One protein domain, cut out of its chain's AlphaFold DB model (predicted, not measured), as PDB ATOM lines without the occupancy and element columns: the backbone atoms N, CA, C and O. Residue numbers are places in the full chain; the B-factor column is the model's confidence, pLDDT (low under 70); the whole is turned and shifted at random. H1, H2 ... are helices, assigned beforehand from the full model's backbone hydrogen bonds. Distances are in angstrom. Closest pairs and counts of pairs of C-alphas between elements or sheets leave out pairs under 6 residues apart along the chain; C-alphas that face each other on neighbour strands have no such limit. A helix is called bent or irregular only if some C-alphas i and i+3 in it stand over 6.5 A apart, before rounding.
ATOM      1  N   VAL A 621     117.184 159.684 195.351       47.97
ATOM      2  CA  VAL A 621     117.526 159.799 193.918       47.97
ATOM      3  C   VAL A 621     119.032 159.997 193.675       47.97
ATOM      4  O   VAL A 621     119.574 159.459 192.711       47.97
ATOM      5  N   TYR A 622     119.750 160.678 194.574       50.09
ATOM      6  CA  TYR A 622     121.203 160.873 194.432       50.09
ATOM      7  C   TYR A 622     122.024 159.587 194.621       50.09
ATOM      8  O   TYR A 622     123.124 159.469 194.078       50.09
ATOM      9  N   HIS A 623     121.505 158.604 195.364       53.91
ATOM     10  CA  HIS A 623     122.195 157.329 195.550       53.91
ATOM     11  C   HIS A 623     122.096 156.417 194.321       53.91
ATOM     12  O   HIS A 623     123.049 155.682 194.042       53.91
ATOM     13  N   ASP A 624     121.010 156.497 193.550       56.66
ATOM     14  CA  ASP A 624     120.815 155.654 192.367       56.66
ATOM     15  C   ASP A 624     121.683 156.095 191.179       56.66
ATOM     16  O   ASP A 624     122.310 155.246 190.541       56.66
ATOM     17  N   GLU A 625     121.838 157.399 190.918       61.53
ATOM     18  CA  GLU A 625     122.702 157.868 189.818       61.53
ATOM     19  C   GLU A 625     124.187 157.555 190.051       61.53
ATOM     20  O   GLU A 625     124.876 157.081 189.141       61.53
ATOM     21  N   LEU A 626     124.682 157.740 191.281       66.00
ATOM     22  CA  LEU A 626     126.062 157.397 191.631       66.00
ATOM     23  C   LEU A 626     126.304 155.885 191.492       66.00
ATOM     24  O   LEU A 626     127.340 155.458 190.980       66.00
ATOM     25  N   THR A 627     125.333 155.066 191.907       72.50
ATOM     26  CA  THR A 627     125.429 153.602 191.828       72.50
ATOM     27  C   THR A 627     125.452 153.124 190.377       72.50
ATOM     28  O   THR A 627     126.293 152.297 190.015       72.50
ATOM     29  N   VAL A 628     124.597 153.683 189.516       73.06
ATOM     30  CA  VAL A 628     124.591 153.380 188.077       73.06
ATOM     31  C   VAL A 628     125.903 153.818 187.419       73.06
ATOM     32  O   VAL A 628     126.479 153.046 186.649       73.06
ATOM     33  N   GLY A 629     126.425 155.000 187.765       75.31
ATOM     34  CA  GLY A 629     127.710 155.496 187.265       75.31
ATOM     35  C   GLY A 629     128.887 154.583 187.624       75.31
ATOM     36  O   GLY A 629     129.684 154.216 186.755       75.31
ATOM     37  N   VAL A 630     128.963 154.134 188.881       76.38
ATOM     38  CA  VAL A 630     130.013 153.210 189.346       76.38
ATOM     39  C   VAL A 630     129.911 151.849 188.649       76.38
ATOM     40  O   VAL A 630     130.931 151.296 188.232       76.38
ATOM     41  N   LEU A 631     128.700 151.315 188.457       79.50
ATOM     42  CA  LEU A 631     128.496 150.047 187.746       79.50
ATOM     43  C   LEU A 631     128.909 150.131 186.268       79.50
ATOM     44  O   LEU A 631     129.551 149.211 185.755       79.50
ATOM     45  N   LEU A 632     128.605 151.245 185.594       78.56
ATOM     46  CA  LEU A 632     129.021 151.500 184.211       78.56
ATOM     47  C   LEU A 632     130.547 151.574 184.076       78.56
ATOM     48  O   LEU A 632     131.117 150.960 183.170       78.56
ATOM     49  N   LEU A 633     131.219 152.264 185.003       79.88
ATOM     50  CA  LEU A 633     132.679 152.366 185.025       79.88
ATOM     51  C   LEU A 633     133.338 150.993 185.231       79.88
ATOM     52  O   LEU A 633     134.271 150.634 184.508       79.88
ATOM     53  N   MET A 634     132.821 150.198 186.172       81.12
ATOM     54  CA  MET A 634     133.302 148.836 186.417       81.12
ATOM     55  C   MET A 634     133.104 147.933 185.192       81.12
ATOM     56  O   MET A 634     134.007 147.170 184.837       81.12
ATOM     57  N   GLY A 635     131.967 148.058 184.498       82.06
ATOM     58  CA  GLY A 635     131.703 147.348 183.245       82.06
ATOM     59  C   GLY A 635     132.690 147.716 182.133       82.06
ATOM     60  O   GLY A 635     133.254 146.833 181.484       82.06
ATOM     61  N   LEU A 636     132.965 149.011 181.947       80.94
ATOM     62  CA  LEU A 636     133.924 149.499 180.949       80.94
ATOM     63  C   LEU A 636     135.350 149.000 181.217       80.94
ATOM     64  O   LEU A 636     136.032 148.560 180.287       80.94
ATOM     65  N   LEU A 637     135.791 149.012 182.478       81.00
ATOM     66  CA  LEU A 637     137.106 148.493 182.866       81.00
ATOM     67  C   LEU A 637     137.217 146.982 182.636       81.00
ATOM     68  O   LEU A 637     138.240 146.515 182.130       81.00
ATOM     69  N   ALA A 638     136.162 146.219 182.940       82.69
ATOM     70  CA  ALA A 638     136.131 144.781 182.686       82.69
ATOM     71  C   ALA A 638     136.250 144.467 181.185       82.69
ATOM     72  O   ALA A 638     137.061 143.627 180.791       82.69
ATOM     73  N   VAL A 639     135.509 145.184 180.332       84.06
ATOM     74  CA  VAL A 639     135.592 145.030 178.868       84.06
ATOM     75  C   VAL A 639     136.985 145.399 178.352       84.06
ATOM     76  O   VAL A 639     137.566 144.646 177.569       84.06
ATOM     77  N   ALA A 640     137.560 146.514 178.815       80.75
ATOM     78  CA  ALA A 640     138.904 146.937 178.422       80.75
ATOM     79  C   ALA A 640     139.974 145.897 178.798       80.75
ATOM     80  O   ALA A 640     140.875 145.619 178.003       80.75
ATOM     81  N   LEU A 641     139.849 145.271 179.972       83.06
ATOM     82  CA  LEU A 641     140.757 144.220 180.430       83.06
ATOM     83  C   LEU A 641     140.637 142.954 179.571       83.06
ATOM     84  O   LEU A 641     141.657 142.391 179.169       83.06
ATOM     85  N   VAL A 642     139.416 142.539 179.218       84.88
ATOM     86  CA  VAL A 642     139.186 141.407 178.302       84.88
ATOM     87  C   VAL A 642     139.793 141.685 176.925       84.88
ATOM     88  O   VAL A 642     140.482 140.824 176.379       84.88
ATOM     89  N   LEU A 643     139.613 142.891 176.380       81.88
ATOM     90  CA  LEU A 643     140.228 143.291 175.110       81.88
ATOM     91  C   LEU A 643     141.763 143.319 175.193       81.88
ATOM     92  O   LEU A 643     142.435 142.880 174.255       81.88
ATOM     93  N   GLY A 644     142.325 143.766 176.320       81.94
ATOM     94  CA  GLY A 644     143.762 143.705 176.605       81.94
ATOM     95  C   GLY A 644     144.304 142.280 176.626       81.94
ATOM     96  O   GLY A 644     145.304 141.997 175.965       81.94
ATOM     97  N   LEU A 645     143.612 141.358 177.300       81.75
ATOM     98  CA  LEU A 645     143.978 139.939 177.328       81.75
ATOM     99  C   LEU A 645     143.868 139.291 175.943       81.75
ATOM    100  O   LEU A 645     144.808 138.630 175.500       81.75
ATOM    101  N   LEU A 646     142.765 139.521 175.222       81.69
ATOM    102  CA  LEU A 646     142.573 139.007 173.861       81.69
ATOM    103  C   LEU A 646     143.672 139.502 172.917       81.69
ATOM    104  O   LEU A 646     144.203 138.733 172.112       81.69
ATOM    105  N   LYS A 647     144.072 140.771 173.041       77.88
ATOM    106  CA  LYS A 647     145.171 141.327 172.250       77.88
ATOM    107  C   LYS A 647     146.526 140.755 172.653       77.88
ATOM    108  O   LYS A 647     147.333 140.481 171.770       77.88
ATOM    109  N   ALA A 648     146.772 140.531 173.941       74.81
ATOM    110  CA  ALA A 648     148.030 139.967 174.421       74.81
ATOM    111  C   ALA A 648     148.271 138.530 173.913       74.81
ATOM    112  O   ALA A 648     149.417 138.133 173.691       74.81
ATOM    113  N   VAL A 649     147.198 137.770 173.663       76.25
ATOM    114  CA  VAL A 649     147.262 136.399 173.122       76.25
ATOM    115  C   VAL A 649     147.188 136.365 171.582       76.25
ATOM    116  O   VAL A 649     147.575 135.373 170.966       76.25
ATOM    117  N   SER A 650     146.764 137.457 170.935       73.69
ATOM    118  CA  SER A 650     146.610 137.544 169.476       73.69
ATOM    119  C   SER A 650     147.938 137.381 168.712       73.69
ATOM    120  O   SER A 650     148.966 137.906 169.144       73.69
ATOM    121  N   PRO A 651     147.940 136.737 167.528       64.81
ATOM    122  CA  PRO A 651     149.120 136.654 166.660       64.81
ATOM    123  C   PRO A 651     149.576 138.019 166.104       64.81
ATOM    124  O   PRO A 651     150.725 138.152 165.694       64.81
ATOM    125  N   TYR A 652     148.725 139.053 166.146       66.06
ATOM    126  CA  TYR A 652     149.031 140.411 165.660       66.06
ATOM    127  C   TYR A 652     149.501 141.379 166.764       66.06
ATOM    128  O   TYR A 652     149.491 142.602 166.589       66.06
ATOM    129  N   ARG A 653     149.919 140.849 167.918       68.69
ATOM    130  CA  ARG A 653     150.259 141.608 169.136       68.69
ATOM    131  C   ARG A 653     151.382 142.651 168.999       68.69
ATOM    132  O   ARG A 653     151.402 143.610 169.768       68.69
ATOM    133  N   VAL A 654     152.252 142.535 167.991       66.31
ATOM    134  CA  VAL A 654     153.425 143.419 167.810       66.31
ATOM    135  C   VAL A 654     153.134 144.650 166.932       66.31
ATOM    136  O   VAL A 654     153.886 145.621 166.958       66.31
ATOM    137  N   HIS A 655     152.049 144.654 166.149       69.56
ATOM    138  CA  HIS A 655     151.911 145.594 165.025       69.56
ATOM    139  C   HIS A 655     151.826 147.076 165.443       69.56
ATOM    140  O   HIS A 655     152.459 147.935 164.841       69.56
ATOM    141  N   TRP A 656     151.092 147.386 166.514       71.88
ATOM    142  CA  TRP A 656     150.954 148.758 167.027       71.88
ATOM    143  C   TRP A 656     152.151 149.201 167.884       71.88
ATOM    144  O   TRP A 656     152.420 150.395 167.985       71.88
ATOM    145  N   LEU A 657     152.904 148.259 168.471       71.31
ATOM    146  CA  LEU A 657     154.099 148.575 169.260       71.31
ATOM    147  C   LEU A 657     155.168 149.248 168.396       71.31
ATOM    148  O   LEU A 657     155.915 150.081 168.898       71.31
ATOM    149  N   TRP A 658     155.188 148.970 167.092       68.38
ATOM    150  CA  TRP A 658     156.020 149.687 166.127       68.38
ATOM    151  C   TRP A 658     155.641 151.161 165.958       68.38
ATOM    152  O   TRP A 658     156.509 151.964 165.644       68.38
ATOM    153  N   ILE A 659     154.388 151.551 166.197       68.94
ATOM    154  CA  ILE A 659     153.973 152.962 166.127       68.94
ATOM    155  C   ILE A 659     154.496 153.727 167.350       68.94
ATOM    156  O   ILE A 659     154.930 154.866 167.223       68.94
ATOM    157  N   ILE A 660     154.503 153.092 168.528       68.88
ATOM    158  CA  ILE A 660     154.906 153.741 169.787       68.88
ATOM    159  C   ILE A 660     156.418 153.663 170.027       68.88
ATOM    160  O   ILE A 660     157.036 154.634 170.452       68.88
ATOM    161  N   PHE A 661     157.027 152.509 169.753       67.31
ATOM    162  CA  PHE A 661     158.444 152.240 170.018       67.31
ATOM    163  C   PHE A 661     159.317 152.260 168.756       67.31
ATOM    164  O   PHE A 661     160.512 151.990 168.855       67.31
ATOM    165  N   GLY A 662     158.763 152.610 167.588       57.19
ATOM    166  CA  GLY A 662     159.421 152.600 166.271       57.19
ATOM    167  C   GLY A 662     160.529 153.629 166.040       57.19
ATOM    168  O   GLY A 662     160.813 153.968 164.891       57.19
ATOM    169  N   ASN A 663     161.183 154.116 167.092       59.00
ATOM    170  CA  ASN A 663     162.457 154.818 166.966       59.00
ATOM    171  C   ASN A 663     163.616 153.815 167.022       59.00
ATOM    172  O   ASN A 663     163.472 152.741 167.598       59.00
ATOM    173  N   ARG A 664     164.755 154.168 166.399       57.94
ATOM    174  CA  ARG A 664     165.956 153.332 166.159       57.94
ATOM    175  C   ARG A 664     166.594 152.774 167.446       57.94
ATOM    176  O   ARG A 664     167.705 153.154 167.807       57.94
ATOM    177  N   ARG A 665     165.915 151.869 168.150       61.62
ATOM    178  CA  ARG A 665     166.493 151.155 169.288       61.62
ATOM    179  C   ARG A 665     167.524 150.154 168.764       61.62
ATOM    180  O   ARG A 665     167.205 149.398 167.846       61.62
ATOM    181  N   PRO A 666     168.755 150.143 169.297       64.06
ATOM    182  CA  PRO A 666     169.673 149.054 169.022       64.06
ATOM    183  C   PRO A 666     169.129 147.781 169.684       64.06
ATOM    184  O   PRO A 666     168.998 147.729 170.902       64.06
ATOM    185  N   LEU A 667     168.746 146.784 168.880       72.31
ATOM    186  CA  LEU A 667     168.678 145.400 169.354       72.31
ATOM    187  C   LEU A 667     170.085 144.816 169.234       72.31
ATOM    188  O   LEU A 667     170.647 144.818 168.136       72.31
ATOM    189  N   ASP A 668     170.622 144.319 170.346       76.25
ATOM    190  CA  ASP A 668     171.922 143.640 170.374       76.25
ATOM    191  C   ASP A 668     171.822 142.204 169.822       76.25
ATOM    192  O   ASP A 668     172.754 141.712 169.192       76.25
ATOM    193  N   ALA A 669     170.662 141.555 169.992       80.75
ATOM    194  CA  ALA A 669     170.315 140.244 169.438       80.75
ATOM    195  C   ALA A 669     168.795 140.144 169.200       80.75
ATOM    196  O   ALA A 669     168.024 140.873 169.831       80.75
ATOM    197  N   TYR A 670     168.349 139.254 168.304       82.38
ATOM    198  CA  TYR A 670     166.915 138.994 168.104       82.38
ATOM    199  C   TYR A 670     166.302 138.311 169.333       82.38
ATOM    200  O   TYR A 670     166.873 137.377 169.891       82.38
ATOM    201  N   LEU A 671     165.113 138.760 169.740       79.50
ATOM    202  CA  LEU A 671     164.412 138.236 170.920       79.50
ATOM    203  C   LEU A 671     163.614 136.954 170.616       79.50
ATOM    204  O   LEU A 671     163.057 136.319 171.519       79.50
ATOM    205  N   GLU A 672     163.513 136.566 169.348       80.62
ATOM    206  CA  GLU A 672     162.974 135.283 168.923       80.62
ATOM    207  C   GLU A 672     163.984 134.158 169.173       80.62
ATOM    208  O   GLU A 672     165.126 134.251 168.724       80.62
ATOM    209  N   PRO A 673     163.582 133.061 169.840       77.62
ATOM    210  CA  PRO A 673     164.501 131.969 170.148       77.62
ATOM    211  C   PRO A 673     165.094 131.330 168.884       77.62
ATOM    212  O   PRO A 673     166.259 130.947 168.900       77.62
ATOM    213  N   GLU A 674     164.342 131.283 167.778       78.62
ATOM    214  CA  GLU A 674     164.837 130.821 166.476       78.62
ATOM    215  C   GLU A 674     165.892 131.736 165.819       78.62
ATOM    216  O   GLU A 674     166.675 131.260 165.000       78.62
ATOM    217  N   LEU A 675     165.950 133.026 166.170       79.62
ATOM    218  CA  LEU A 675     166.841 134.013 165.540       79.62
ATOM    219  C   LEU A 675     167.921 134.550 166.482       79.62
ATOM    220  O   LEU A 675     168.808 135.263 166.026       79.62
ATOM    221  N   ASN A 676     167.883 134.202 167.767       76.38
ATOM    222  CA  ASN A 676     168.800 134.724 168.783       76.38
ATOM    223  C   ASN A 676     170.285 134.462 168.454       76.38
ATOM    224  O   ASN A 676     171.151 135.265 168.780       76.38
ATOM    225  N   ALA A 677     170.587 133.359 167.759       76.69
ATOM    226  CA  ALA A 677     171.945 133.032 167.311       76.69
ATOM    227  C   ALA A 677     172.368 133.743 166.006       76.69
ATOM    228  O   ALA A 677     173.518 133.622 165.589       76.69
ATOM    229  N   SER A 678     171.454 134.453 165.338       79.50
ATOM    230  CA  SER A 678     171.725 135.157 164.080       79.50
ATOM    231  C   SER A 678     172.163 136.605 164.333       79.50
ATOM    232  O   SER A 678     171.590 137.271 165.198       79.50
ATOM    233  N   PRO A 679     173.127 137.142 163.561       81.31
ATOM    234  CA  PRO A 679     173.510 138.546 163.670       81.31
ATOM    235  C   PRO A 679     172.355 139.459 163.235       81.31
ATOM    236  O   PRO A 679     171.665 139.174 162.255       81.31
ATOM    237  N   VAL A 680     172.155 140.569 163.952       83.38
ATOM    238  CA  VAL A 680     171.059 141.512 163.687       83.38
ATOM    239  C   VAL A 680     171.279 142.250 162.366       83.38
ATOM    240  O   VAL A 680     172.153 143.107 162.248       83.38
ATOM    241  N   VAL A 681     170.445 141.938 161.376       82.75
ATOM    242  CA  VAL A 681     170.411 142.573 160.054       82.75
ATOM    243  C   VAL A 681     169.516 143.809 160.099       82.75
ATOM    244  O   VAL A 681     168.438 143.802 160.703       82.75
ATOM    245  N   ARG A 682     169.963 144.892 159.455       83.31
ATOM    246  CA  ARG A 682     169.229 146.159 159.376       83.31
ATOM    247  C   ARG A 682     168.909 146.529 157.935       83.31
ATOM    248  O   ARG A 682     169.701 146.256 157.039       83.31
ATOM    249  N   ASP A 683     167.757 147.159 157.736       81.00
ATOM    250  CA  ASP A 683     167.376 147.734 156.449       81.00
ATOM    251  C   ASP A 683     168.094 149.065 156.170       81.00
ATOM    252  O   ASP A 683     168.745 149.646 157.043       81.00
ATOM    253  N   GLU A 684     167.934 149.586 154.950       81.06
ATOM    254  CA  GLU A 684     168.536 150.849 154.489       81.06
ATOM    255  C   GLU A 684     168.181 152.061 155.368       81.06
ATOM    256  O   GLU A 684     168.892 153.064 155.386       81.06
ATOM    257  N   ARG A 685     167.079 151.987 156.128       73.50
ATOM    258  CA  ARG A 685     166.619 153.064 157.018       73.50
ATOM    259  C   ARG A 685     167.147 152.907 158.453       73.50
ATOM    260  O   ARG A 685     166.887 153.778 159.294       73.50
ATOM    261  N   GLY A 686     167.919 151.851 158.717       74.88
ATOM    262  CA  GLY A 686     168.574 151.543 159.987       74.88
ATOM    263  C   GLY A 686     167.729 150.720 160.963       74.88
ATOM    264  O   GLY A 686     168.115 150.604 162.132       74.88
ATOM    265  N   TYR A 687     166.593 150.169 160.519       79.25
ATOM    266  CA  TYR A 687     165.706 149.350 161.346       79.25
ATOM    267  C   TYR A 687     166.117 147.886 161.322       79.25
ATOM    268  O   TYR A 687     166.452 147.355 160.270       79.25
ATOM    269  N   CYS A 688     166.041 147.222 162.471       80.00
ATOM    270  CA  CYS A 688     166.251 145.783 162.569       80.00
ATOM    271  C   CYS A 688     165.139 145.043 161.804       80.00
ATOM    272  O   CYS A 688     163.952 145.301 162.016       80.00
ATOM    273  N   VAL A 689     165.531 144.141 160.905       81.94
ATOM    274  CA  VAL A 689     164.632 143.343 160.058       81.94
ATOM    275  C   VAL A 689     164.977 141.871 160.167       81.94
ATOM    276  O   VAL A 689     166.103 141.525 160.488       81.94
ATOM    277  N   HIS A 690     164.030 140.988 159.896       81.50
ATOM    278  CA  HIS A 690     164.254 139.550 159.915       81.50
ATOM    279  C   HIS A 690     165.302 139.146 158.854       81.50
ATOM    280  O   HIS A 690     165.115 139.472 157.678       81.50
ATOM    281  N   PRO A 691     166.353 138.378 159.200       80.69
ATOM    282  CA  PRO A 691     167.504 138.156 158.318       80.69
ATOM    283  C   PRO A 691     167.145 137.403 157.028       80.69
ATOM    284  O   PRO A 691     167.674 137.716 155.969       80.69
ATOM    285  N   ALA A 692     166.208 136.448 157.093       81.06
ATOM    286  CA  ALA A 692     165.787 135.679 155.916       81.06
ATOM    287  C   ALA A 692     164.678 136.332 155.064       81.06
ATOM    288  O   ALA A 692     164.568 136.026 153.883       81.06
ATOM    289  N   THR A 693     163.824 137.188 155.644       81.56
ATOM    290  CA  THR A 693     162.618 137.704 154.957       81.56
ATOM    291  C   THR A 693     162.666 139.205 154.693       81.56
ATOM    292  O   THR A 693     161.822 139.717 153.967       81.56
ATOM    293  N   GLY A 694     163.604 139.936 155.305       77.25
ATOM    294  CA  GLY A 694     163.682 141.397 155.232       77.25
ATOM    295  C   GLY A 694     162.511 142.124 155.906       77.25
ATOM    296  O   GLY A 694     162.418 143.346 155.820       77.25
ATOM    297  N   SER A 695     161.605 141.407 156.581       77.94
ATOM    298  CA  SER A 695     160.423 142.011 157.198       77.94
ATOM    299  C   SER A 695     160.753 142.686 158.532       77.94
ATOM    300  O   SER A 695     161.561 142.196 159.317       77.94
ATOM    301  N   ARG A 696     160.072 143.796 158.835       74.38
ATOM    302  CA  ARG A 696     160.152 144.477 160.144       74.38
ATOM    303  C   ARG A 696     159.344 143.772 161.241       74.38
ATOM    304  O   ARG A 696     159.250 144.271 162.353       74.38
ATOM    305  N   ASN A 697     158.756 142.612 160.955       72.56
ATOM    306  CA  ASN A 697     157.978 141.843 161.924       72.56
ATOM    307  C   ASN A 697     158.903 141.029 162.836       72.56
ATOM    308  O   ASN A 697     158.897 139.802 162.805       72.56
ATOM    309  N   ILE A 698     159.696 141.737 163.636       76.81
ATOM    310  CA  ILE A 698     160.522 141.175 164.705       76.81
ATOM    311  C   ILE A 698     160.015 141.663 166.069       76.81
ATOM    312  O   ILE A 698     159.387 142.723 166.177       76.81
ATOM    313  N   ARG A 699     160.274 140.899 167.126       76.31
ATOM    314  CA  ARG A 699     159.910 141.221 168.504       76.31
ATOM    315  C   ARG A 699     160.834 142.300 169.044       76.31
ATOM    316  O   ARG A 699     162.034 142.102 169.190       76.31
ATOM    317  N   LEU A 700     160.235 143.436 169.385       73.75
ATOM    318  CA  LEU A 700     160.927 144.586 169.976       73.75
ATOM    319  C   LEU A 700     161.077 144.485 171.502       73.75
ATOM    320  O   LEU A 700     161.897 145.188 172.090       73.75
ATOM    321  N   LEU A 701     160.256 143.656 172.147       76.19
ATOM    322  CA  LEU A 701     160.208 143.458 173.594       76.19
ATOM    323  C   LEU A 701     160.215 141.958 173.898       76.19
ATOM    324  O   LEU A 701     159.770 141.144 173.085       76.19
ATOM    325  N   ASP A 702     160.716 141.587 175.073       77.50
ATOM    326  CA  ASP A 702     160.608 140.221 175.571       77.50
ATOM    327  C   ASP A 702     159.135 139.861 175.818       77.50
ATOM    328  O   ASP A 702     158.286 140.730 176.041       77.50
ATOM    329  N   ARG A 703     158.823 138.559 175.804       74.31
ATOM    330  CA  ARG A 703     157.436 138.067 175.893       74.31
ATOM    331  C   ARG A 703     156.685 138.600 177.119       74.31
ATOM    332  O   ARG A 703     155.484 138.836 177.022       74.31
ATOM    333  N   GLY A 704     157.371 138.789 178.248       77.56
ATOM    334  CA  GLY A 704     156.762 139.306 179.473       77.56
ATOM    335  C   GLY A 704     156.366 140.773 179.335       77.56
ATOM    336  O   GLY A 704     155.212 141.133 179.569       77.56
ATOM    337  N   ARG A 705     157.295 141.627 178.893       79.88
ATOM    338  CA  ARG A 705     157.010 143.060 178.712       79.88
ATOM    339  C   ARG A 705     156.027 143.326 177.581       79.88
ATOM    340  O   ARG A 705     155.206 144.233 177.699       79.88
ATOM    341  N   GLU A 706     156.068 142.537 176.511       77.00
ATOM    342  CA  GLU A 706     155.102 142.626 175.415       77.00
ATOM    343  C   GLU A 706     153.671 142.343 175.905       77.00
ATOM    344  O   GLU A 706     152.742 143.079 175.567       77.00
ATOM    345  N   PHE A 707     153.499 141.313 176.741       79.69
ATOM    346  CA  PHE A 707     152.212 140.964 177.340       79.69
ATOM    347  C   PHE A 707     151.671 142.102 178.215       79.69
ATOM    348  O   PHE A 707     150.541 142.547 178.022       79.69
ATOM    349  N   VAL A 708     152.500 142.629 179.122       81.31
ATOM    350  CA  VAL A 708     152.109 143.718 180.034       81.31
ATOM    351  C   VAL A 708     151.754 144.992 179.266       81.31
ATOM    352  O   VAL A 708     150.750 145.637 179.560       81.31
ATOM    353  N   THR A 709     152.532 145.337 178.239       80.50
ATOM    354  CA  THR A 709     152.302 146.556 177.447       80.50
ATOM    355  C   THR A 709     151.005 146.466 176.633       80.50
ATOM    356  O   THR A 709     150.264 147.443 176.544       80.50
ATOM    357  N   ASN A 710     150.686 145.290 176.081       80.06
ATOM    358  CA  ASN A 710     149.415 145.041 175.394       80.06
ATOM    359  C   ASN A 710     148.207 145.053 176.341       80.06
ATOM    360  O   ASN A 710     147.150 145.556 175.959       80.06
ATOM    361  N   LEU A 711     148.365 144.534 177.561       79.69
ATOM    362  CA  LEU A 711     147.314 144.532 178.578       79.69
ATOM    363  C   LEU A 711     146.973 145.955 179.047       79.69
ATOM    364  O   LEU A 711     145.801 146.313 179.138       79.69
ATOM    365  N   LEU A 712     147.991 146.781 179.303       80.25
ATOM    366  CA  LEU A 712     147.808 148.143 179.809       80.25
ATOM    367  C   LEU A 712     147.254 149.115 178.762       80.25
ATOM    368  O   LEU A 712     146.586 150.079 179.128       80.25
ATOM    369  N   PHE A 713     147.487 148.865 177.470       80.81
ATOM    370  CA  PHE A 713     147.096 149.780 176.396       80.81
ATOM    371  C   PHE A 713     145.610 150.167 176.440       80.81
ATOM    372  O   PHE A 713     145.286 151.353 176.412       80.81
ATOM    373  N   PHE A 714     144.707 149.189 176.544       76.81
ATOM    374  CA  PHE A 714     143.270 149.476 176.535       76.81
ATOM    375  C   PHE A 714     142.781 150.091 177.840       76.81
ATOM    376  O   PHE A 714     141.925 150.965 177.798       76.81
ATOM    377  N   VAL A 715     143.362 149.708 178.978       77.88
ATOM    378  CA  VAL A 715     143.013 150.301 180.277       77.88
ATOM    379  C   VAL A 715     143.384 151.786 180.302       77.88
ATOM    380  O   VAL A 715     142.556 152.624 180.657       77.88
ATOM    381  N   CYS A 716     144.595 152.135 179.856       78.44
ATOM    382  CA  CYS A 716     145.036 153.527 179.783       78.44
ATOM    383  C   CYS A 716     144.237 154.342 178.755       78.44
ATOM    384  O   CYS A 716     143.918 155.500 179.016       78.44
ATOM    385  N   LEU A 717     143.887 153.752 177.607       77.56
ATOM    386  CA  LEU A 717     143.089 154.424 176.580       77.56
ATOM    387  C   LEU A 717     141.672 154.745 177.082       77.56
ATOM    388  O   LEU A 717     141.193 155.862 176.894       77.56
ATOM    389  N   SER A 718     141.025 153.790 177.755       72.38
ATOM    390  CA  SER A 718     139.701 153.981 178.352       72.38
ATOM    391  C   SER A 718     139.726 155.036 179.459       72.38
ATOM    392  O   SER A 718     138.878 155.925 179.465       72.38
ATOM    393  N   ALA A 719     140.727 155.003 180.344       73.12
ATOM    394  CA  ALA A 719     140.881 156.006 181.399       73.12
ATOM    395  C   ALA A 719     141.099 157.421 180.831       73.12
ATOM    396  O   ALA A 719     140.487 158.379 181.298       73.12
ATOM    397  N   ALA A 720     141.914 157.557 179.779       75.06
ATOM    398  CA  ALA A 720     142.134 158.839 179.114       75.06
ATOM    399  C   ALA A 720     140.860 159.384 178.443       75.06
ATOM    400  O   ALA A 720     140.638 160.594 178.449       75.06
ATOM    401  N   ALA A 721     140.012 158.513 177.882       71.88
ATOM    402  CA  ALA A 721     138.740 158.910 177.281       71.88
ATOM    403  C   ALA A 721     137.735 159.419 178.330       71.88
ATOM    404  O   ALA A 721     137.109 160.453 178.106       71.88
ATOM    405  N   VAL A 722     137.634 158.744 179.482       71.75
ATOM    406  CA  VAL A 722     136.772 159.167 180.602       71.75
ATOM    407  C   VAL A 722     137.240 160.504 181.174       71.75
ATOM    408  O   VAL A 722     136.440 161.428 181.289       71.75
ATOM    409  N   TYR A 723     138.546 160.658 181.420       69.94
ATOM    410  CA  TYR A 723     139.111 161.918 181.912       69.94
ATOM    411  C   TYR A 723     138.823 163.094 180.965       69.94
ATOM    412  O   TYR A 723     138.509 164.198 181.402       69.94
ATOM    413  N   ARG A 724     138.867 162.863 179.645       68.19
ATOM    414  CA  ARG A 724     138.536 163.894 178.648       68.19
ATOM    415  C   ARG A 724     137.051 164.261 178.637       68.19
ATOM    416  O   ARG A 724     136.730 165.403 178.316       68.19
ATOM    417  N   TYR A 725     136.173 163.310 178.948       62.47
ATOM    418  CA  TYR A 725     134.727 163.515 178.996       62.47
ATOM    419  C   TYR A 725     134.316 164.321 180.237       62.47
ATOM    420  O   TYR A 725     133.592 165.304 180.106       62.47
ATOM    421  N   GLU A 726     134.855 163.991 181.416       58.94
ATOM    422  CA  GLU A 726     134.601 164.760 182.647       58.94
ATOM    423  C   GLU A 726     135.169 166.183 182.579       58.94
ATOM    424  O   GLU A 726     134.503 167.130 182.995       58.94
ATOM    425  N   TYR A 727     136.350 166.372 181.978       50.81
ATOM    426  CA  TYR A 727     136.957 167.703 181.852       50.81
ATOM    427  C   TYR A 727     136.146 168.646 180.942       50.81
ATOM    428  O   TYR A 727     136.099 169.849 181.187       50.81
ATOM    429  N   PHE A 728     135.468 168.119 179.914       49.75
ATOM    430  CA  PHE A 728     134.547 168.908 179.082       49.75
ATOM    431  C   PHE A 728     133.168 169.113 179.731       49.75
ATOM    432  O   PHE A 728     132.506 170.101 179.422       49.75
TER     433      PHE A 728
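AT A GLANCE: This is residues 621 to 728 of the 814 residues of the protein "HAP2-GCS1 domain-containing protein" of Aphis craccivora (UniProt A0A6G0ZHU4). Two long helices, H1 and H3, make a V, closed near the end of H1 and the start of H3; beyond the closed end lies a head of loop, residues 662 to 702. The 108 printed residues, all helix in class, have H1, H2, H3 in order and no named strand. The whole is only just loose, close to extended: radius of gyration of the C-alphas 19.4 A, spans 67 by 27 by 19 A.

IN THESE COORDINATES: H1, residues 621 to 649, runs 43.2 A from C-alpha 621 at (117.526, 159.799, 193.918). H2 is residues 657 to 661. H3, residues 703 to 728, was assigned as one helix by its hydrogen bonds but is bent, C-alphas 711 and 714 being 6.7 A apart: its arms are H3a, residues 703 to 711, 12.3 A from first to last C-alpha, and H3b, residues 714 to 728, 21.5 A from first to last C-alpha, with C-alpha 728 at (134.547, 168.908, 179.082).

HOW THE PARTS SIT: H1, with residues 641 to 649 alone, touches H3a, closest C-alphas Gly 644 and Leu 711, 4.1 A, opposite ways at a shallow tilt of 32 degrees, only just short of steep. H2 is apart from H1. O i to N i+4 pairs are within hydrogen-bond range throughout H2, H3a and H3b, and in 23 of 25 in H1.

THE WHOLE: The printed part has no cut. The link H2 to H3 is long, 41 residues. Residues 621 to 626, 651 to 655, 658 to 666 and 723 to 728 have pLDDT under 70.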